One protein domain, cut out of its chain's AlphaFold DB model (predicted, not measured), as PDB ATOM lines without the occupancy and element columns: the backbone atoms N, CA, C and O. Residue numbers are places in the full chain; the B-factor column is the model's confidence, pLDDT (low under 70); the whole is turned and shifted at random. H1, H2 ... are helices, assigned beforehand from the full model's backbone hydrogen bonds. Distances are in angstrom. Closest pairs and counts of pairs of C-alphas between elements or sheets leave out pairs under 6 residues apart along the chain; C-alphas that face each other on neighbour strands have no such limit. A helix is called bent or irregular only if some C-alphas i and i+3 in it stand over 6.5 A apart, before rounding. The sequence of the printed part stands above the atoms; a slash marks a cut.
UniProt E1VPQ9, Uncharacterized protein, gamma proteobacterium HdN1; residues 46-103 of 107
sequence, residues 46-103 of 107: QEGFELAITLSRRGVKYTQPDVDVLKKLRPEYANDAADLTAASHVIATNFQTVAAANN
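AT A GLANCE: This is residues 46 to 103 of the 107 residues of an uncharacterized protein of gamma proteobacterium HdN1 (UniProt E1VPQ9). Three helices frame an open triangle: H1 and H3 make a V, packed together through the first half of H1 and the later part of H3, and H2 spans the wide end of the V. The middle of the frame is hollow, and H2 stands free over most of its length. The printed part has 58 residues with three named helices, in the order H1, H2, H3, and no named strand; its class is all helix. It is only just loose, close to compact, with a radius of gyration of the C-alphas of 12.7 A, and elongated, spanning 39 by 25 by 16 A.

HOW THE PARTS SIT: H1, residues 46 to 63, touches H3, residues 81 to 101, with residues 48 to 56 alone, against residues 90 to 99 of H3. Their closest C-alphas, those of Ala 52 and Phe 95, are 5.0 A apart. The two helices run opposite ways at a steep tilt of 61 degrees. H2, residues 67 to 78, is only just apart from H1, the closest C-alphas being 8.1 A apart. H2 and H3 only just touch, and only at the corner by their link, with 3 pairs of C-alphas within 8 A; the closest are those of Tyr 77 and Asp 83, 5.3 A apart. Their lines are only just about perpendicular, at 72 degrees. In H1 and H3 every O i to N i+4 pair is within hydrogen-bond range; in H2, 5 of 8 are.

IN THESE COORDINATES: H1 begins at C-alpha 46 (44.355, 18.464, 17.035) and is 26.4 A long. H2, 15.7 A long, begins at C-alpha 67 (32.110, 33.160, -2.853); it is only just irregular, with C-alphas 72 and 75 at 6.9 A. H3 is 30.4 A long and ends at C-alpha 101 (36.256, 7.376, 13.875).

THE WHOLE: The C-alphas farthest apart, of Lys 72 and Asn 103, are 39.2 A apart. Both links are tight, and the printed part has no cut. Mean pLDDT of the printed part is 96.7, and no printed residue is under 70.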
ATOM      1  N   GLN A  46      44.276  17.147  17.667       98.69
ATOM      2  CA  GLN A  46      44.355  18.464  17.035       98.69
ATOM      3  C   GLN A  46      44.051  18.381  15.534       98.69
ATOM      4  O   GLN A  46      43.186  19.109  15.052       98.69
ATOM      5  N   GLU A  47      44.690  17.452  14.816       98.69
ATOM      6  CA  GLU A  47      44.391  17.209  13.397       98.69
ATOM      7  C   GLU A  47      42.914  16.828  13.197       98.69
ATOM      8  O   GLU A  47      42.271  17.270  12.244       98.69
ATOM      9  N   GLY A  48      42.344  16.054  14.128       98.69
ATOM     10  CA  GLY A  48      40.924  15.704  14.111       98.69
ATOM     11  C   GLY A  48      40.006  16.922  14.254       98.69
ATOM     12  O   GLY A  48      38.986  17.027  13.568       98.69
ATOM     13  N   PHE A  49      40.376  17.877  15.109       98.75
ATOM     14  CA  PHE A  49      39.630  19.123  15.285       98.75
ATOM     15  C   PHE A  49      39.737  20.031  14.051       98.75
ATOM     16  O   PHE A  49      38.735  20.582  13.590       98.75
ATOM     17  N   GLU A  50      40.920  20.129  13.448       98.75
ATOM     18  CA  GLU A  50      41.139  20.862  12.194       98.75
ATOM     19  C   GLU A  50      40.349  20.249  11.020       98.75
ATOM     20  O   GLU A  50      39.753  20.974  10.206       98.75
ATOM     21  N   LEU A  51      40.248  18.916  10.967       98.75
ATOM     22  CA  LEU A  51      39.382  18.218  10.016       98.75
ATOM     23  C   LEU A  51      37.899  18.548  10.257       98.75
ATOM     24  O   LEU A  51      37.181  18.857   9.304       98.75
ATOM     25  N   ALA A  52      37.442  18.564  11.512       98.75
ATOM     26  CA  ALA A  52      36.070  18.934  11.867       98.75
ATOM     27  C   ALA A  52      35.715  20.382  11.476       98.75
ATOM     28  O   ALA A  52      34.622  20.644  10.957       98.75
ATOM     29  N   ILE A  53      36.648  21.325  11.641       98.56
ATOM     30  CA  ILE A  53      36.501  22.699  11.134       98.56
ATOM     31  C   ILE A  53      36.347  22.691   9.611       98.56
ATOM     32  O   ILE A  53      35.472  23.367   9.060       98.56
ATOM     33  N   THR A  54      37.182  21.917   8.918       98.25
ATOM     34  CA  THR A  54      37.152  21.828   7.455       98.25
ATOM     35  C   THR A  54      35.824  21.257   6.956       98.25
ATOM     36  O   THR A  54      35.225  21.848   6.055       98.25
ATOM     37  N   LEU A  55      35.322  20.182   7.572       98.31
ATOM     38  CA  LEU A  55      34.001  19.599   7.297       98.31
ATOM     39  C   LEU A  55      32.889  20.645   7.435       98.31
ATOM     40  O   LEU A  55      32.113  20.854   6.501       98.31
ATOM     41  N   SER A  56      32.883  21.374   8.553       97.88
ATOM     42  CA  SER A  56      31.888  22.413   8.846       97.88
ATOM     43  C   SER A  56      31.883  23.513   7.776       97.88
ATOM     44  O   SER A  56      30.841  23.863   7.219       97.88
ATOM     45  N   ARG A  57      33.066  24.019   7.406       96.19
ATOM     46  CA  ARG A  57      33.218  25.068   6.381       96.19
ATOM     47  C   ARG A  57      32.863  24.580   4.977       96.19
ATOM     48  O   ARG A  57      32.334  25.350   4.173       96.19
ATOM     49  N   ARG A  58      33.171  23.321   4.656       95.62
ATOM     50  CA  ARG A  58      32.838  22.707   3.363       95.62
ATOM     51  C   ARG A  58      31.334  22.519   3.207       95.62
ATOM     52  O   ARG A  58      30.844  22.768   2.113       95.62
ATOM     53  N   GLY A  59      30.616  22.193   4.283       95.56
ATOM     54  CA  GLY A  59      29.150  22.169   4.298       95.56
ATOM     55  C   GLY A  59      28.546  23.497   3.833       95.56
ATOM     56  O   GLY A  59      27.806  23.517   2.854       95.56
ATOM     57  N   VAL A  60      28.959  24.615   4.443       95.62
ATOM     58  CA  VAL A  60      28.512  25.969   4.048       95.62
ATOM     59  C   VAL A  60      28.849  26.283   2.586       95.62
ATOM     60  O   VAL A  60      28.036  26.844   1.858       95.62
ATOM     61  N   LYS A  61      30.040  25.893   2.118       94.31
ATOM     62  CA  LYS A  61      30.439  26.110   0.719       94.31
ATOM     63  C   LYS A  61      29.637  25.253  -0.271       94.31
ATOM     64  O   LYS A  61      29.457  25.663  -1.414       94.31
ATOM     65  N   TYR A  62      29.188  24.062   0.124       93.94
ATOM     66  CA  TYR A  62      28.337  23.227  -0.725       93.94
ATOM     67  C   TYR A  62      26.910  23.759  -0.818       93.94
ATOM     68  O   TYR A  62      26.313  23.674  -1.889       93.94
ATOM     69  N   THR A  63      26.374  24.319   0.268       94.81
ATOM     70  CA  THR A  63      25.036  24.926   0.258       94.81
ATOM     71  C   THR A  63      25.026  26.267  -0.472       94.81
ATOM     72  O   THR A  63      24.086  26.550  -1.210       94.81
ATOM     73  N   GLN A  64      26.088  27.065  -0.326       95.75
ATOM     74  CA  GLN A  64      26.286  28.322  -1.042       95.75
ATOM     75  C   GLN A  64      27.649  28.334  -1.762       95.75
ATOM     76  O   GLN A  64      28.670  28.659  -1.150       95.75
ATOM     77  N   PRO A  65      27.691  27.996  -3.066       93.81
ATOM     78  CA  PRO A  65      28.938  27.947  -3.827       93.81
ATOM     79  C   PRO A  65      29.459  29.326  -4.262       93.81
ATOM     80  O   PRO A  65      30.632  29.430  -4.634       93.81
ATOM     81  N   ASP A  66      28.626  30.374  -4.237       96.19
ATOM     82  CA  ASP A  66      29.021  31.733  -4.610       96.19
ATOM     83  C   ASP A  66      29.852  32.389  -3.495       96.19
ATOM     84  O   ASP A  66      29.369  32.746  -2.417       96.19
ATOM     85  N   VAL A  67      31.141  32.571  -3.781       95.00
ATOM     86  CA  VAL A  67      32.110  33.160  -2.853       95.00
ATOM     87  C   VAL A  67      31.799  34.627  -2.551       95.00
ATOM     88  O   VAL A  67      32.083  35.082  -1.443       95.00
ATOM     89  N   ASP A  68      31.227  35.373  -3.493       96.31
ATOM     90  CA  ASP A  68      30.912  36.784  -3.275       96.31
ATOM     91  C   ASP A  68      29.689  36.937  -2.370       96.31
ATOM     92  O   ASP A  68      29.667  37.838  -1.529       96.31
ATOM     93  N   VAL A  69      28.726  36.013  -2.449       96.38
ATOM     94  CA  VAL A  69      27.640  35.917  -1.460       96.38
ATOM     95  C   VAL A  69      28.203  35.590  -0.077       96.38
ATOM     96  O   VAL A  69      27.908  36.301   0.881       96.38
ATOM     97  N   LEU A  70      29.083  34.587   0.042       95.00
ATOM     98  CA  LEU A  70      29.700  34.236   1.331       95.00
ATOM     99  C   LEU A  70      30.480  35.404   1.955       95.00
ATOM    100  O   LEU A  70      30.419  35.619   3.164       95.00
ATOM    101  N   LYS A  71      31.208  36.179   1.142       95.81
ATOM    102  CA  LYS A  71      31.926  37.373   1.613       95.81
ATOM    103  C   LYS A  71      30.978  38.455   2.118       95.81
ATOM    104  O   LYS A  71      31.306  39.095   3.112       95.81
ATOM    105  N   LYS A  72      29.839  38.656   1.449       96.12
ATOM    106  CA  LYS A  72      28.824  39.640   1.853       96.12
ATOM    107  C   LYS A  72      28.150  39.271   3.171       96.12
ATOM    108  O   LYS A  72      27.902  40.167   3.961       96.12
ATOM    109  N   LEU A  73      27.921  37.981   3.423       93.75
ATOM    110  CA  LEU A  73      27.309  37.493   4.667       93.75
ATOM    111  C   LEU A  73      28.290  37.453   5.849       93.75
ATOM    112  O   LEU A  73      27.877  37.483   7.004       93.75
ATOM    113  N   ARG A  74      29.604  37.389   5.592       92.81
ATOM    114  CA  ARG A  74      30.621  37.248   6.648       92.81
ATOM    115  C   ARG A  74      30.561  38.301   7.761       92.81
ATOM    116  O   ARG A  74      30.704  37.899   8.911       92.81
ATOM    117  N   PRO A  75      30.402  39.606   7.482       94.88
ATOM    118  CA  PRO A  75      30.328  40.617   8.532       94.88
ATOM    119  C   PRO A  75      29.154  40.429   9.496       94.88
ATOM    120  O   PRO A  75      29.296  40.816  10.653       94.88
ATOM    121  N   GLU A  76      28.046  39.839   9.030       90.81
ATOM    122  CA  GLU A  76      26.846  39.588   9.839       90.81
ATOM    123  C   GLU A  76      27.158  38.551  10.919       90.81
ATOM    124  O   GLU A  76      27.161  38.870  12.102       90.81
ATOM    125  N   TYR A  77      27.556  37.344  10.511       90.50
ATOM    126  CA  TYR A  77      27.746  36.248  11.462       90.50
ATOM    127  C   TYR A  77      29.072  36.316  12.237       90.50
ATOM    128  O   TYR A  77      29.209  35.723  13.303       90.50
ATOM    129  N   ALA A  78      30.104  36.991  11.711       91.88
ATOM    130  CA  ALA A  78      31.431  36.990  12.341       91.88
ATOM    131  C   ALA A  78      31.515  37.850  13.612       91.88
ATOM    132  O   ALA A  78      32.470  37.695  14.372       91.88
ATOM    133  N   ASN A  79      30.556  38.755  13.820       92.00
ATOM    134  CA  ASN A  79      30.496  39.636  14.988       92.00
ATOM    135  C   ASN A  79      29.274  39.354  15.875       92.00
ATOM    136  O   ASN A  79      29.084  40.044  16.875       92.00
ATOM    137  N   ASP A  80      28.461  38.360  15.522       96.75
ATOM    138  CA  ASP A  80      27.289  37.965  16.290       96.75
ATOM    139  C   ASP A  80      27.627  36.792  17.226       96.75
ATOM    140  O   ASP A  80      28.174  35.765  16.820       96.75
ATOM    141  N   ALA A  81      27.327  36.948  18.517       95.38
ATOM    142  CA  ALA A  81      27.678  35.952  19.527       95.38
ATOM    143  C   ALA A  81      26.881  34.643  19.384       95.38
ATOM    144  O   ALA A  81      27.419  33.563  19.665       95.38
ATOM    145  N   ALA A  82      25.616  34.720  18.962       96.88
ATOM    146  CA  ALA A  82      24.782  33.544  18.749       96.88
ATOM    147  C   ALA A  82      25.280  32.757  17.531       96.88
ATOM    148  O   ALA A  82      25.430  31.536  17.620       96.88
ATOM    149  N   ASP A  83      25.646  33.447  16.454       95.81
ATOM    150  CA  ASP A  83      26.194  32.815  15.255       95.81
ATOM    151  C   ASP A  83      27.574  32.194  15.498       95.81
ATOM    152  O   ASP A  83      27.836  31.070  15.057       95.81
ATOM    153  N   LEU A  84      28.454  32.863  16.250       96.06
ATOM    154  CA  LEU A  84      29.747  32.291  16.648       96.06
ATOM    155  C   LEU A  84      29.567  31.032  17.511       96.06
ATOM    156  O   LEU A  84      30.284  30.040  17.332       96.06
ATOM    157  N   THR A  85      28.578  31.041  18.407       97.62
ATOM    158  CA  THR A  85      28.221  29.875  19.227       97.62
ATOM    159  C   THR A  85      27.655  28.747  18.363       97.62
ATOM    160  O   THR A  85      28.063  27.592  18.512       97.62
ATOM    161  N   ALA A  86      26.776  29.062  17.410       97.50
ATOM    162  CA  ALA A  86      26.214  28.092  16.475       97.50
ATOM    163  C   ALA A  86      27.304  27.462  15.593       97.50
ATOM    164  O   ALA A  86      27.354  26.238  15.445       97.50
ATOM    165  N   ALA A  87      28.235  28.264  15.070       96.88
ATOM    166  CA  ALA A  87      29.375  27.769  14.304       96.88
ATOM    167  C   ALA A  87      30.256  26.824  15.140       96.88
ATOM    168  O   ALA A  87      30.650  25.758  14.658       96.88
ATOM    169  N   SER A  88      30.518  27.176  16.403       98.12
ATOM    170  CA  SER A  88      31.249  26.317  17.341       98.12
ATOM    171  C   SER A  88      30.527  24.985  17.589       98.12
ATOM    172  O   SER A  88      31.152  23.924  17.554       98.12
ATOM    173  N   HIS A  89      29.201  25.010  17.741       98.56
ATOM    174  CA  HIS A  89      28.393  23.807  17.946       98.56
ATOM    175  C   HIS A  89      28.434  22.840  16.750       98.56
ATOM    176  O   HIS A  89      28.562  21.623  16.926       98.56
ATOM    177  N   VAL A  90      28.394  23.364  15.520       98.31
ATOM    178  CA  VAL A  90      28.541  22.545  14.303       98.31
ATOM    179  C   VAL A  90      29.916  21.871  14.264       98.31
ATOM    180  O   VAL A  90      30.013  20.676  13.970       98.31
ATOM    181  N   ILE A  91      30.978  22.604  14.617       98.75
ATOM    182  CA  ILE A  91      32.334  22.047  14.706       98.75
ATOM    183  C   ILE A  91      32.392  20.946  15.768       98.75
ATOM    184  O   ILE A  91      32.931  19.878  15.487       98.75
ATOM    185  N   ALA A  92      31.801  21.162  16.946       98.81
ATOM    186  CA  ALA A  92      31.760  20.166  18.017       98.81
ATOM    187  C   ALA A  92      31.063  18.866  17.577       98.81
ATOM    188  O   ALA A  92      31.572  17.775  17.834       98.81
ATOM    189  N   THR A  93      29.955  18.976  16.840       98.81
ATOM    190  CA  THR A  93      29.218  17.818  16.299       98.81
ATOM    191  C   THR A  93      30.062  17.028  15.291       98.81
ATOM    192  O   THR A  93      30.146  15.797  15.350       98.81
ATOM    193  N   ASN A  94      30.756  17.726  14.387       98.75
ATOM    194  CA  ASN A  94      31.675  17.080  13.450       98.75
ATOM    195  C   ASN A  94      32.875  16.456  14.173       98.75
ATOM    196  O   ASN A  94      33.276  15.338  13.849       98.75
ATOM    197  N   PHE A  95      33.420  17.130  15.186       98.88
ATOM    198  CA  PHE A  95      34.540  16.620  15.967       98.88
ATOM    199  C   PHE A  95      34.167  15.369  16.761       98.88
ATOM    200  O   PHE A  95      34.964  14.440  16.808       98.88
ATOM    201  N   GLN A  96      32.948  15.281  17.299       98.88
ATOM    202  CA  GLN A  96      32.446  14.054  17.926       98.88
ATOM    203  C   GLN A  96      32.503  12.864  16.954       98.88
ATOM    204  O   GLN A  96      32.931  11.774  17.336       98.88
ATOM    205  N   THR A  97      32.127  13.082  15.691       98.75
ATOM    206  CA  THR A  97      32.178  12.050  14.643       98.75
ATOM    207  C   THR A  97      33.619  11.670  14.299       98.75
ATOM    208  O   THR A  97      33.951  10.485  14.258       98.75
ATOM    209  N   VAL A  98      34.497  12.659  14.100       98.81
ATOM    210  CA  VAL A  98      35.922  12.424  13.807       98.81
ATOM    211  C   VAL A  98      36.607  11.706  14.973       98.81
ATOM    212  O   VAL A  98      37.328  10.737  14.758       98.81
ATOM    213  N   ALA A  99      36.352  12.111  16.215       98.81
ATOM    214  CA  ALA A  99      36.918  11.472  17.399       98.81
ATOM    215  C   ALA A  99      36.474  10.008  17.525       98.81
ATOM    216  O   ALA A  99      37.310   9.140  17.784       98.81
ATOM    217  N   ALA A 100      35.193   9.713  17.280       98.75
ATOM    218  CA  ALA A 100      34.689   8.342  17.266       98.75
ATOM    219  C   ALA A 100      35.360   7.493  16.170       98.75
ATOM    220  O   ALA A 100      35.778   6.369  16.441       98.75
ATOM    221  N   ALA A 101      35.546   8.049  14.967       98.62
ATOM    222  CA  ALA A 101      36.256   7.376  13.875       98.62
ATOM    223  C   ALA A 101      37.727   7.057  14.217       98.62
ATOM    224  O   ALA A 101      38.273   6.078  13.718       98.62
ATOM    225  N   ASN A 102      38.349   7.850  15.095       98.69
ATOM    226  CA  ASN A 102      39.738   7.690  15.540       98.69
ATOM    227  C   ASN A 102      39.881   6.937  16.872       98.69
ATOM    228  O   ASN A 102      40.936   7.000  17.504       98.69
ATOM    229  N   ASN A 103      38.820   6.269  17.343       98.25
ATOM    230  CA  ASN A 103      38.787   5.612  18.655       98.25
ATOM    231  C   ASN A 103      39.305   6.525  19.792       98.25
ATOM    232  O   ASN A 103      40.011   6.095  20.708       98.25
TER     233      ASN A 103